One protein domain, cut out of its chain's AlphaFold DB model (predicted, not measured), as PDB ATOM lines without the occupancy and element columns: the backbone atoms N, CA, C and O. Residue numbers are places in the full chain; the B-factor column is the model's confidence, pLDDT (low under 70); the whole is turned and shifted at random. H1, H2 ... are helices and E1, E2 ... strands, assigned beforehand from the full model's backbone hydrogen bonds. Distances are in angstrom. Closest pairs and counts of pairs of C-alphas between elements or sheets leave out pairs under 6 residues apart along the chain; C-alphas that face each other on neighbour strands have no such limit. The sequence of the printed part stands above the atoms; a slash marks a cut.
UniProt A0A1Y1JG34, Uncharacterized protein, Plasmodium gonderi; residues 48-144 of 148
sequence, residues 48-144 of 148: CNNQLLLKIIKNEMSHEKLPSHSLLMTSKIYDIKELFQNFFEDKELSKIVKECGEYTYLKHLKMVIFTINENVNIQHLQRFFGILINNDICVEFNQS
ATOM      1  N   CYS A  48     108.108 101.554  83.133       75.19
ATOM      2  CA  CYS A  48     108.280 100.180  83.633       75.19
ATOM      3  C   CYS A  48     109.221 100.183  84.845       75.19
ATOM      4  O   CYS A  48     110.354 100.654  84.737       75.19
ATOM      5  N   ASN A  49     108.788  99.643  85.988       79.44
ATOM      6  CA  ASN A  49     109.648  99.492  87.162       79.44
ATOM      7  C   ASN A  49     110.274  98.088  87.206       79.44
ATOM      8  O   ASN A  49     109.769  97.197  87.880       79.44
ATOM      9  N   ASN A  50     111.406  97.910  86.525       87.38
ATOM     10  CA  ASN A  50     112.144  96.640  86.491       87.38
ATOM     11  C   ASN A  50     113.298  96.587  87.517       87.38
ATOM     12  O   ASN A  50     114.298  95.899  87.302       87.38
ATOM     13  N   GLN A  51     113.198  97.318  88.636       88.44
ATOM     14  CA  GLN A  51     114.284  97.445  89.621       88.44
ATOM     15  C   GLN A  51     114.798  96.100  90.154       88.44
ATOM     16  O   GLN A  51     116.001  95.941  90.350       88.44
ATOM     17  N   LEU A  52     113.917  95.122  90.371       90.06
ATOM     18  CA  LEU A  52     114.323  93.796  90.850       90.06
ATOM     19  C   LEU A  52     115.183  93.049  89.822       90.06
ATOM     20  O   LEU A  52     116.190  92.448  90.192       90.06
ATOM     21  N   LEU A  53     114.844  93.141  88.534       91.94
ATOM     22  CA  LEU A  53     115.635  92.535  87.460       91.94
ATOM     23  C   LEU A  53     117.010  93.202  87.368       91.94
ATOM     24  O   LEU A  53     118.020  92.512  87.257       91.94
ATOM     25  N   LEU A  54     117.059  94.535  87.485       91.56
ATOM     26  CA  LEU A  54     118.318  95.284  87.505       91.56
ATOM     27  C   LEU A  54     119.226  94.853  88.660       91.56
ATOM     28  O   LEU A  54     120.418  94.656  88.435       91.56
ATOM     29  N   LYS A  55     118.678  94.641  89.862       92.19
ATOM     30  CA  LYS A  55     119.452  94.123  91.003       92.19
ATOM     31  C   LYS A  55     120.066  92.753  90.710       92.19
ATOM     32  O   LYS A  55     121.206  92.510  91.089       92.19
ATOM     33  N   ILE A  56     119.356  91.873  90.003       90.75
ATOM     34  CA  ILE A  56     119.892  90.557  89.615       90.75
ATOM     35  C   ILE A  56     120.986  90.689  88.556       90.75
ATOM     36  O   ILE A  56     122.035  90.055  88.677       90.75
ATOM     37  N   ILE A  57     120.787  91.535  87.542       91.69
ATOM     38  CA  ILE A  57     121.802  91.802  86.507       91.69
ATOM     39  C   ILE A  57     123.080  92.379  87.129       91.69
ATOM     40  O   ILE A  57     124.180  91.978  86.758       91.69
ATOM     41  N   LYS A  58     122.941  93.282  88.106       91.75
ATOM     42  CA  LYS A  58     124.057  93.909  88.830       91.75
ATOM     43  C   LYS A  58     124.677  93.006  89.911       91.75
ATOM     44  O   LYS A  58     125.589  93.443  90.602       91.75
ATOM     45  N   ASN A  59     124.225  91.755  90.052       89.50
ATOM     46  CA  ASN A  59     124.625  90.828  91.124       89.50
ATOM     47  C   ASN A  59     124.374  91.363  92.552       89.50
ATOM     48  O   ASN A  59     124.967  90.884  93.515       89.50
ATOM     49  N   GLU A  60     123.475  92.331  92.712       91.06
ATOM     50  CA  GLU A  60     123.060  92.874  94.012       91.06
ATOM     51  C   GLU A  60     122.035  91.959  94.709       91.06
ATOM     52  O   GLU A  60     121.774  92.082  95.907       91.06
ATOM     53  N   MET A  61     121.433  91.028  93.959       88.88
ATOM     54  CA  MET A  61     120.418  90.089  94.431       88.88
ATOM     55  C   MET A  61     120.551  88.737  93.718       88.88
ATOM     56  O   MET A  61     120.735  88.689  92.506       88.88
ATOM     57  N   SER A  62     120.418  87.633  94.465       87.06
ATOM     58  CA  SER A  62     120.300  86.289  93.875       87.06
ATOM     59  C   SER A  62     118.906  86.082  93.284       87.06
ATOM     60  O   SER A  62     117.915  86.512  93.872       87.06
ATOM     61  N   HIS A  63     118.828  85.375  92.160       84.19
ATOM     62  CA  HIS A  63     117.566  84.986  91.532       84.19
ATOM     63  C   HIS A  63     116.702  84.063  92.407       84.19
ATOM     64  O   HIS A  63     115.484  84.124  92.325       84.19
ATOM     65  N   GLU A  64     117.302  83.295  93.318       86.56
ATOM     66  CA  GLU A  64     116.574  82.484  94.311       86.56
ATOM     67  C   GLU A  64     115.742  83.341  95.278       86.56
ATOM     68  O   GLU A  64     114.819  82.857  95.923       86.56
ATOM     69  N   LYS A  65     116.071  84.634  95.400       87.88
ATOM     70  CA  LYS A  65     115.325  85.589  96.228       87.88
ATOM     71  C   LYS A  65     114.171  86.242  95.467       87.88
ATOM     72  O   LYS A  65     113.560  87.175  95.991       87.88
ATOM     73  N   LEU A  66     113.914  85.835  94.221       88.19
ATOM     74  CA  LEU A  66     112.796  86.362  93.452       88.19
ATOM     75  C   LEU A  66     111.471  86.073  94.169       88.19
ATOM     76  O   LEU A  66     111.291  84.974  94.687       88.19
ATOM     77  N   PRO A  67     110.515  87.021  94.172       88.81
ATOM     78  CA  PRO A  67     109.217  86.797  94.810       88.81
ATOM     79  C   PRO A  67     108.419  85.638  94.197       88.81
ATOM     80  O   PRO A  67     107.527  85.097  94.839       88.81
ATOM     81  N   SER A  68     108.692  85.308  92.934       90.69
ATOM     82  CA  SER A  68     108.038  84.244  92.180       90.69
ATOM     83  C   SER A  68     108.908  83.851  90.986       90.69
ATOM     84  O   SER A  68     109.578  84.706  90.401       90.69
ATOM     85  N   HIS A  69     108.862  82.578  90.586       91.75
ATOM     86  CA  HIS A  69     109.402  82.131  89.295       91.75
ATOM     87  C   HIS A  69     108.466  82.468  88.124       91.75
ATOM     88  O   HIS A  69     108.870  82.358  86.971       91.75
ATOM     89  N   SER A  70     107.230  82.898  88.401       93.19
ATOM     90  CA  SER A  70     106.274  83.334  87.386       93.19
ATOM     91  C   SER A  70     106.296  84.855  87.239       93.19
ATOM     92  O   SER A  70     106.048  85.611  88.183       93.19
ATOM     93  N   LEU A  71     106.592  85.297  86.025       94.06
ATOM     94  CA  LEU A  71     106.691  86.687  85.622       94.06
ATOM     95  C   LEU A  71     105.491  87.041  84.748       94.06
ATOM     96  O   LEU A  71     105.269  86.412  83.714       94.06
ATOM     97  N   LEU A  72     104.749  88.072  85.126       94.19
ATOM     98  CA  LEU A  72     103.766  88.708  84.268       94.19
ATOM     99  C   LEU A  72     104.446  89.843  83.502       94.19
ATOM    100  O   LEU A  72     105.045  90.740  84.089       94.19
ATOM    101  N   MET A  73     104.367  89.791  82.181       94.69
ATOM    102  CA  MET A  73     105.059  90.711  81.294       94.69
ATOM    103  C   MET A  73     104.077  91.478  80.425       94.69
ATOM    104  O   MET A  73     103.153  90.910  79.832       94.69
ATOM    105  N   THR A  74     104.325  92.777  80.314       93.06
ATOM    106  CA  THR A  74     103.603  93.691  79.425       93.06
ATOM    107  C   THR A  74     104.597  94.579  78.686       93.06
ATOM    108  O   THR A  74     105.754  94.695  79.082       93.06
ATOM    109  N   SER A  75     104.178  95.210  77.593       90.25
ATOM    110  CA  SER A  75     104.965  96.267  76.956       90.25
ATOM    111  C   SER A  75     104.065  97.464  76.701       90.25
ATOM    112  O   SER A  75     102.905  97.315  76.315       90.25
ATOM    113  N   LYS A  76     104.597  98.659  76.957       83.75
ATOM    114  CA  LYS A  76     103.893  99.924  76.702       83.75
ATOM    115  C   LYS A  76     104.094 100.432  75.279       83.75
ATOM    116  O   LYS A  76     103.314 101.259  74.823       83.75
ATOM    117  N   ILE A  77     105.157  99.981  74.618       85.12
ATOM    118  CA  ILE A  77     105.619 100.534  73.341       85.12
ATOM    119  C   ILE A  77     105.323  99.570  72.195       85.12
ATOM    120  O   ILE A  77     104.907 100.000  71.124       85.12
ATOM    121  N   TYR A  78     105.519  98.272  72.421       87.00
ATOM    122  CA  TYR A  78     105.496  97.261  71.372       87.00
ATOM    123  C   TYR A  78     104.386  96.234  71.605       87.00
ATOM    124  O   TYR A  78     103.947  96.020  72.737       87.00
ATOM    125  N   ASP A  79     103.952  95.552  70.540       91.56
ATOM    126  CA  ASP A  79     103.126  94.357  70.699       91.56
ATOM    127  C   ASP A  79     103.990  93.246  71.305       91.56
ATOM    128  O   ASP A  79     104.893  92.701  70.667       91.56
ATOM    129  N   ILE A  80     103.717  92.910  72.567       93.56
ATOM    130  CA  ILE A  80     104.488  91.897  73.286       93.56
ATOM    131  C   ILE A  80     104.406  90.518  72.619       93.56
ATOM    132  O   ILE A  80     105.345  89.732  72.730       93.56
ATOM    133  N   LYS A  81     103.321  90.215  71.896       94.44
ATOM    134  CA  LYS A  81     103.209  88.961  71.152       94.44
ATOM    135  C   LYS A  81     104.247  88.910  70.036       94.44
ATOM    136  O   LYS A  81     104.947  87.910  69.913       94.44
ATOM    137  N   GLU A  82     104.329  89.976  69.248       94.62
ATOM    138  CA  GLU A  82     105.262  90.086  68.127       94.62
ATOM    139  C   GLU A  82     106.710  90.100  68.627       94.62
ATOM    140  O   GLU A  82     107.541  89.365  68.104       94.62
ATOM    141  N   LEU A  83     106.996  90.829  69.714       93.81
ATOM    142  CA  LEU A  83     108.312  90.802  70.361       93.81
ATOM    143  C   LEU A  83     108.746  89.380  70.723       93.81
ATOM    144  O   LEU A  83     109.853  88.965  70.381       93.81
ATOM    145  N   PHE A  84     107.876  88.623  71.396       93.69
ATOM    146  CA  PHE A  84     108.201  87.251  71.765       93.69
ATOM    147  C   PHE A  84     108.352  86.361  70.534       93.69
ATOM    148  O   PHE A  84     109.297  85.585  70.493       93.69
ATOM    149  N   GLN A  85     107.497  86.494  69.514       93.19
ATOM    150  CA  GLN A  85     107.663  85.765  68.251       93.19
ATOM    151  C   GLN A  85     109.039  86.033  67.623       93.19
ATOM    152  O   GLN A  85     109.759  85.078  67.328       93.19
ATOM    153  N   ASN A  86     109.460  87.297  67.556       92.62
ATOM    154  CA  ASN A  86     110.764  87.697  67.027       92.62
ATOM    155  C   ASN A  86     111.932  87.111  67.840       92.62
ATOM    156  O   ASN A  86     112.949  86.720  67.267       92.62
ATOM    157  N   PHE A  87     111.794  86.975  69.166       93.12
ATOM    158  CA  PHE A  87     112.808  86.299  69.985       93.12
ATOM    159  C   PHE A  87     112.984  84.822  69.612       93.12
ATOM    160  O   PHE A  87     114.081  84.295  69.767       93.12
ATOM    161  N   PHE A  88     111.937  84.141  69.134       91.25
ATOM    162  CA  PHE A  88     112.028  82.735  68.725       91.25
ATOM    163  C   PHE A  88     112.525  82.537  67.294       91.25
ATOM    164  O   PHE A  88     113.021  81.446  66.994       91.25
ATOM    165  N   GLU A  89     112.401  83.554  66.441       93.25
ATOM    166  CA  GLU A  89     112.940  83.556  65.078       93.25
ATOM    167  C   GLU A  89     114.467  83.721  65.065       93.25
ATOM    168  O   GLU A  89     115.151  83.076  64.267       93.25
ATOM    169  N   ASP A  90     115.021  84.513  65.988       92.94
ATOM    170  CA  ASP A  90     116.470  84.608  66.186       92.94
ATOM    171  C   ASP A  90     117.007  83.385  66.948       92.94
ATOM    172  O   ASP A  90     116.558  83.049  68.043       92.94
ATOM    173  N   LYS A  91     118.010  82.706  66.382       92.62
ATOM    174  CA  LYS A  91     118.544  81.449  66.927       92.62
ATOM    175  C   LYS A  91     119.184  81.606  68.313       92.62
ATOM    176  O   LYS A  91     119.024  80.716  69.153       92.62
ATOM    177  N   GLU A  92     119.920  82.688  68.544       90.88
ATOM    178  CA  GLU A  92     120.627  82.921  69.806       90.88
ATOM    179  C   GLU A  92     119.646  83.363  70.894       90.88
ATOM    180  O   GLU A  92     119.668  82.825  72.005       90.88
ATOM    181  N   LEU A  93     118.725  84.275  70.566       91.19
ATOM    182  CA  LEU A  93     117.674  84.701  71.491       91.19
ATOM    183  C   LEU A  93     116.748  83.534  71.846       91.19
ATOM    184  O   LEU A  93     116.487  83.303  73.024       91.19
ATOM    185  N   SER A  94     116.337  82.737  70.858       93.12
ATOM    186  CA  SER A  94     115.488  81.556  71.051       93.12
ATOM    187  C   SER A  94     116.127  80.565  72.018       93.12
ATOM    188  O   SER A  94     115.448  80.017  72.888       93.12
ATOM    189  N   LYS A  95     117.448  80.368  71.919       92.81
ATOM    190  CA  LYS A  95     118.200  79.525  72.850       92.81
ATOM    191  C   LYS A  95     118.181  80.099  74.269       92.81
ATOM    192  O   LYS A  95     117.823  79.374  75.192       92.81
ATOM    193  N   ILE A  96     118.500  81.386  74.435       93.25
ATOM    194  CA  ILE A  96     118.504  82.049  75.750       93.25
ATOM    195  C   ILE A  96     117.126  81.951  76.413       93.25
ATOM    196  O   ILE A  96     117.033  81.568  77.577       93.25
ATOM    197  N   VAL A  97     116.058  82.265  75.674       93.44
ATOM    198  CA  VAL A  97     114.684  82.245  76.198       93.44
ATOM    199  C   VAL A  97     114.295  80.833  76.644       93.44
ATOM    200  O   VAL A  97     113.826  80.673  77.768       93.44
ATOM    201  N   LYS A  98     114.554  79.807  75.820       93.88
ATOM    202  CA  LYS A  98     114.222  78.403  76.136       93.88
ATOM    203  C   LYS A  98     115.024  77.831  77.302       93.88
ATOM    204  O   LYS A  98     114.498  77.037  78.073       93.88
ATOM    205  N   GLU A  99     116.292  78.209  77.435       93.88
ATOM    206  CA  GLU A  99     117.112  77.795  78.580       93.88
ATOM    207  C   GLU A  99     116.620  78.442  79.882       93.88
ATOM    208  O   GLU A  99     116.696  77.826  80.947       93.88
ATOM    209  N   CYS A 100     116.081  79.662  79.797       95.88
ATOM    210  CA  CYS A 100     115.568  80.378  80.959       95.88
ATOM    211  C   CYS A 100     114.191  79.903  81.416       95.88
ATOM    212  O   CYS A 100     113.914  79.968  82.615       95.88
ATOM    213  N   GLY A 101     113.333  79.447  80.504       95.06
ATOM    214  CA  GLY A 101     111.974  79.070  80.864       95.06
ATOM    215  C   GLY A 101     111.017  78.908  79.696       95.06
ATOM    216  O   GLY A 101     111.403  78.852  78.526       95.06
ATOM    217  N   GLU A 102     109.738  78.869  80.044       94.81
ATOM    218  CA  GLU A 102     108.626  78.750  79.107       94.81
ATOM    219  C   GLU A 102     107.713  79.969  79.198       94.81
ATOM    220  O   GLU A 102     107.626  80.623  80.238       94.81
ATOM    221  N   TYR A 103     107.003  80.277  78.112       95.06
ATOM    222  CA  TYR A 103     106.085  81.409  78.076       95.06
ATOM    223  C   TYR A 103     104.708  81.010  77.557       95.06
ATOM    224  O   TYR A 103     104.561  80.132  76.709       95.06
ATOM    225  N   THR A 104     103.688  81.703  78.048       94.75
ATOM    226  CA  THR A 104     102.308  81.607  77.583       94.75
ATOM    227  C   THR A 104     101.799  83.004  77.262       94.75
ATOM    228  O   THR A 104     101.816  83.897  78.109       94.75
ATOM    229  N   TYR A 105     101.315  83.199  76.036       96.12
ATOM    230  CA  TYR A 105     100.688  84.453  75.634       96.12
ATOM    231  C   TYR A 105      99.192  84.460  75.968       96.12
ATOM    232  O   TYR A 105      98.404  83.672  75.437       96.12
ATOM    233  N   LEU A 106      98.780  85.404  76.810       93.88
ATOM    234  CA  LEU A 106      97.393  85.625  77.196       93.88
ATOM    235  C   LEU A 106      96.712  86.552  76.187       93.88
ATOM    236  O   LEU A 106      96.649  87.768  76.380       93.88
ATOM    237  N   LYS A 107      96.169  85.975  75.110       92.56
ATOM    238  CA  LYS A 107      95.586  86.714  73.972       92.56
ATOM    239  C   LYS A 107      94.599  87.818  74.366       92.56
ATOM    240  O   LYS A 107      94.641  88.899  73.790       92.56
ATOM    241  N   HIS A 108      93.716  87.553  75.326       91.50
ATOM    242  CA  HIS A 108      92.685  88.514  75.733       91.50
ATOM    243  C   HIS A 108      93.232  89.673  76.570       91.50
ATOM    244  O   HIS A 108      92.691  90.771  76.502       91.50
ATOM    245  N   LEU A 109      94.310  89.438  77.321       90.88
ATOM    246  CA  LEU A 109      94.940  90.450  78.169       90.88
ATOM    247  C   LEU A 109      96.101  91.159  77.466       90.88
ATOM    248  O   LEU A 109      96.558  92.192  77.944       90.88
ATOM    249  N   LYS A 110      96.568  90.619  76.332       92.44
ATOM    250  CA  LYS A 110      97.783  91.057  75.630       92.44
ATOM    251  C   LYS A 110      99.004  91.068  76.558       92.44
ATOM    252  O   LYS A 110      99.807  91.994  76.534       92.44
ATOM    253  N   MET A 111      99.125  90.025  77.374       94.44
ATOM    254  CA  MET A 111     100.217  89.846  78.333       94.44
ATOM    255  C   MET A 111     100.932  88.528  78.071       94.44
ATOM    256  O   MET A 111     100.363  87.613  77.469       94.44
ATOM    257  N   VAL A 112     102.159  88.416  78.559       95.56
ATOM    258  CA  VAL A 112     102.898  87.153  78.583       95.56
ATOM    259  C   VAL A 112     103.083  86.726  80.031       95.56
ATOM    260  O   VAL A 112     103.508  87.526  80.857       95.56
ATOM    261  N   ILE A 113     102.773  85.471  80.337       95.50
ATOM    262  CA  ILE A 113     103.282  84.817  81.543       95.50
ATOM    263  C   ILE A 113     104.546  84.075  81.138       95.50
ATOM    264  O   ILE A 113     104.501  83.266  80.214       95.50
ATOM    265  N   PHE A 114     105.653  84.339  81.819       96.00
ATOM    266  CA  PHE A 114     106.902  83.605  81.658       96.00
ATOM    267  C   PHE A 114     107.234  82.880  82.959       96.00
ATOM    268  O   PHE A 114     107.252  83.501  84.019       96.00
ATOM    269  N   THR A 115     107.519  81.587  82.886       95.50
ATOM    270  CA  THR A 115     107.883  80.769  84.044       95.50
ATOM    271  C   THR A 115     109.360  80.425  83.955       95.50
ATOM    272  O   THR A 115     109.776  79.734  83.030       95.50
ATOM    273  N   ILE A 116     110.150  80.926  84.905       94.94
ATOM    274  CA  ILE A 116     111.584  80.652  85.016       94.94
ATOM    275  C   ILE A 116     111.791  79.201  85.474       94.94
ATOM    276  O   ILE A 116     111.151  78.751  86.424       94.94
ATOM    277  N   ASN A 117     112.715  78.489  84.828       93.88
ATOM    278  CA  ASN A 117     113.128  77.147  85.237       93.88
ATOM    279  C   ASN A 117     113.880  77.181  86.579       93.88
ATOM    280  O   ASN A 117     114.771  78.008  86.767       93.88
ATOM    281  N   GLU A 118     113.603  76.227  87.474       87.31
ATOM    282  CA  GLU A 118     114.199  76.180  88.825       87.31
ATOM    283  C   GLU A 118     115.736  76.119  88.825       87.31
ATOM    284  O   GLU A 118     116.376  76.690  89.698       87.31
ATOM    285  N   ASN A 119     116.332  75.465  87.825       86.88
ATOM    286  CA  ASN A 119     117.780  75.246  87.732       86.88
ATOM    287  C   ASN A 119     118.434  76.079  86.618       86.88
ATOM    288  O   ASN A 119     119.394  75.638  85.979       86.88
ATOM    289  N   VAL A 120     117.887  77.263  86.326       90.94
ATOM    290  CA  VAL A 120     118.434  78.141  85.285       90.94
ATOM    291  C   VAL A 120     119.846  78.615  85.643       90.94
ATOM    292  O   VAL A 120     120.142  79.014  86.768       90.94
ATOM    293  N   ASN A 121     120.747  78.626  84.659       90.88
ATOM    294  CA  ASN A 121     122.064  79.222  84.847       90.88
ATOM    295  C   ASN A 121     121.941  80.752  84.990       90.88
ATOM    296  O   ASN A 121     121.382  81.427  84.123       90.88
ATOM    297  N   ILE A 122     122.524  81.311  86.056       89.62
ATOM    298  CA  ILE A 122     122.421  82.741  86.377       89.62
ATOM    299  C   ILE A 122     122.881  83.663  85.240       89.62
ATOM    300  O   ILE A 122     122.261  84.698  85.011       89.62
ATOM    301  N   GLN A 123     123.913  83.293  84.477       90.94
ATOM    302  CA  GLN A 123     124.404  84.113  83.365       90.94
ATOM    303  C   GLN A 123     123.378  84.179  82.229       90.94
ATOM    304  O   GLN A 123     123.202  85.229  81.610       90.94
ATOM    305  N   HIS A 124     122.671  83.075  81.970       91.31
ATOM    306  CA  HIS A 124     121.584  83.034  80.992       91.31
ATOM    307  C   HIS A 124     120.398  83.872  81.466       91.31
ATOM    308  O   HIS A 124     119.886  84.689  80.701       91.31
ATOM    309  N   LEU A 125     120.036  83.762  82.747       93.75
ATOM    310  CA  LEU A 125     118.946  84.544  83.325       93.75
ATOM    311  C   LEU A 125     119.237  86.054  83.305       93.75
ATOM    312  O   LEU A 125     118.379  86.849  82.928       93.75
ATOM    313  N   GLN A 126     120.462  86.463  83.641       93.88
ATOM    314  CA  GLN A 126     120.895  87.861  83.547       93.88
ATOM    315  C   GLN A 126     120.833  88.380  82.113       93.88
ATOM    316  O   GLN A 126     120.388  89.507  81.881       93.88
ATOM    317  N   ARG A 127     121.239  87.556  81.140       93.69
ATOM    318  CA  ARG A 127     121.119  87.904  79.721       93.69
ATOM    319  C   ARG A 127     119.665  88.074  79.307       93.69
ATOM    320  O   ARG A 127     119.333  89.074  78.674       93.69
ATOM    321  N   PHE A 128     118.800  87.147  79.710       95.69
ATOM    322  CA  PHE A 128     117.367  87.229  79.456       95.69
ATOM    323  C   PHE A 128     116.755  88.501  80.053       95.69
ATOM    324  O   PHE A 128     116.115  89.261  79.331       95.69
ATOM    325  N   PHE A 129     117.027  88.819  81.320       94.81
ATOM    326  CA  PHE A 129     116.553  90.066  81.931       94.81
ATOM    327  C   PHE A 129     117.084  91.316  81.224       94.81
ATOM    328  O   PHE A 129     116.336  92.277  81.046       94.81
ATOM    329  N   GLY A 130     118.336  91.295  80.762       92.88
ATOM    330  CA  GLY A 130     118.885  92.364  79.928       92.88
ATOM    331  C   GLY A 130     118.107  92.544  78.621       92.88
ATOM    332  O   GLY A 130     117.791  93.674  78.250       92.88
ATOM    333  N   ILE A 131     117.743  91.447  77.950       92.69
ATOM    334  CA  ILE A 131     116.910  91.471  76.737       92.69
ATOM    335  C   ILE A 131     115.543  92.097  77.036       92.69
ATOM    336  O   ILE A 131     115.123  92.987  76.297       92.69
ATOM    337  N   LEU A 132     114.873  91.694  78.120       93.31
ATOM    338  CA  LEU A 132     113.560  92.239  78.487       93.31
ATOM    339  C   LEU A 132     113.609  93.758  78.702       93.31
ATOM    340  O   LEU A 132     112.798  94.498  78.144       93.31
ATOM    341  N   ILE A 133     114.593  94.226  79.471       90.12
ATOM    342  CA  ILE A 133     114.772  95.648  79.787       90.12
ATOM    343  C   ILE A 133     115.085  96.460  78.528       90.12
ATOM    344  O   ILE A 133     114.518  97.533  78.330       90.12
ATOM    345  N   ASN A 134     115.954  95.947  77.657       88.88
ATOM    346  CA  ASN A 134     116.343  96.634  76.426       88.88
ATOM    347  C   ASN A 134     115.209  96.729  75.390       88.88
ATOM    348  O   ASN A 134     115.294  97.566  74.493       88.88
ATOM    349  N   ASN A 135     114.174  95.894  75.518       88.88
ATOM    350  CA  ASN A 135     112.980  95.892  74.666       88.88
ATOM    351  C   ASN A 135     111.754  96.532  75.347       88.88
ATOM    352  O   ASN A 135     110.624  96.307  74.914       88.88
ATOM    353  N   ASP A 136     111.955  97.310  76.419       88.50
ATOM    354  CA  ASP A 136     110.889  98.026  77.135       88.50
ATOM    355  C   ASP A 136     109.732  97.110  77.589       88.50
ATOM    356  O   ASP A 136     108.547  97.465  77.531       88.50
ATOM    357  N   ILE A 137     110.078  95.902  78.045       91.88
ATOM    358  CA  ILE A 137     109.134  94.966  78.659       91.88
ATOM    359  C   ILE A 137     109.056  95.274  80.157       91.88
ATOM    360  O   ILE A 137     110.059  95.210  80.868       91.88
ATOM    361  N   CYS A 138     107.864  95.603  80.650       92.12
ATOM    362  CA  CYS A 138     107.578  95.721  82.076       92.12
ATOM    363  C   CYS A 138     107.394  94.322  82.672       92.12
ATOM    364  O   CYS A 138     106.636  93.521  82.119       92.12
ATOM    365  N   VAL A 139     108.039  94.050  83.805       92.62
ATOM    366  CA  VAL A 139     107.952  92.759  84.493       92.62
ATOM    367  C   VAL A 139     107.371  92.936  85.887       92.62
ATOM    368  O   VAL A 139     107.915  93.661  86.718       92.62
ATOM    369  N   GLU A 140     106.290  92.219  86.149       91.19
ATOM    370  CA  GLU A 140     105.680  92.065  87.460       91.19
ATOM    371  C   GLU A 140     105.847  90.615  87.914       91.19
ATOM    372  O   GLU A 140     105.758  89.680  87.121       91.19
ATOM    373  N   PHE A 141     106.108  90.401  89.199       85.88
ATOM    374  CA  PHE A 141     106.169  89.051  89.748       85.88
ATOM    375  C   PHE A 141     104.758  88.636  90.117       85.88
ATOM    376  O   PHE A 141     104.138  89.288  90.960       85.88
ATOM    377  N   ASN A 142     104.257  87.571  89.492       73.62
ATOM    378  CA  ASN A 142     102.962  87.008  89.835       73.62
ATOM    379  C   ASN A 142     103.097  86.344  91.207       73.62
ATOM    380  O   ASN A 142     103.487  85.178  91.324       73.62
ATOM    381  N   GLN A 143     102.877  87.139  92.251       65.44
ATOM    382  CA  GLN A 143     102.730  86.641  93.603       65.44
ATOM    383  C   GLN A 143     101.433  85.852  93.593       65.44
ATOM    384  O   GLN A 143     100.384  86.398  93.249       65.44
ATOM    385  N   SER A 144     101.509  84.562  93.916       53.84
ATOM    386  CA  SER A 144     100.325  83.766  94.201       53.84
ATOM    387  C   SER A 144      99.428  84.606  95.102       53.84
ATOM    388  O   SER A 144      99.852  85.014  96.183       53.84
TER     389      SER A 144
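AT A GLANCE: This is residues 48 to 144 of the 148 residues of an uncharacterized protein of Plasmodium gonderi (UniProt A0A1Y1JG34). A strongly twisted wall of four antiparallel strands has helices over one face and the other face bare. H2 and H4 lie over that face without meeting each other, H3 joins H2 at a corner and packs on H4, and H1, a helix of seven residues, packs on residues 126 to 130 of H4 and only grazes the sheet. The printed part has 97 residues with four named helices and four named strands, in the order H1, E1, H2, H3, E2, E3, H4, E4; the sheet runs E2, E3, E1, E4, all antiparallel. The class is mixed, helices and strands, and the whole is compact, with a radius of gyration of the C-alphas of 12.4 A and a rounded outline of 32 by 29 by 22 A.

IN THESE COORDINATES: H1 covers residues 51 to 57, beginning at C-alpha 51 (114.284, 97.445, 89.621), and is 9.9 A long. E1 is residues 70 to 75, 16.7 A. H2, residues 80 to 89, and H3, residues 91 to 100, are 14.4 A each. E2 is residues 101 to 106, 16.4 A, and E3 residues 111 to 116, 16.1 A. H4, residues 122 to 134, is the longest helix at 18.1 A. E4, residues 137 to 141, is 12.9 A long and ends at C-alpha 141 (106.169, 89.051, 89.748).

HOW THE PARTS SIT: E2 and E3 form a hairpin, with N 104 and O 113 at 2.8 A. E3 and E1 are antiparallel, with N 71 and O 114 at 2.8 A. E1 and E4 are antiparallel, with N 72 and O 140 at 2.8 A. E2 and E4 are edge strands and are apart. E1, H2 H3, E2 and E3, H4, E4 are split strand-helix-strand units, two strands running the same way with another strand between them, each with a right-handed crossover. H2 and H4 are on the same face, at heights over the sheet of 9.6 A and 9.7 A; both run along the strands. H3 only grazes the sheet, with residues 97 to 100. H2 and H3 touch only at the corner, the C-alphas of Phe 88 and Ser 94 being closest at 4.3 A. H3 touches H4 through residues 124 to 128 of H4 alone, at a steep tilt of 63 degrees, opposite ways; the closest C-alphas, of Cys 100 and Leu 125, are 5.9 A apart. H1 touches H4 through residues 126 to 130 of H4 alone, the closest C-alphas being those of Ile 57 and Gln 126 at 5.0 A. In H1, H2, H3 and H4 every O i to N i+4 pair is within hydrogen-bond range.

THE WHOLE: The two C-alphas farthest apart, of Glu 60 and His 108, are 35.7 A apart. The printed part has no cut. The link H1 to E1, residues 58 to 69, is long; the other links are tight. The mean pLDDT of the printed part is 90.7, and residues 143 to 144 are under 70.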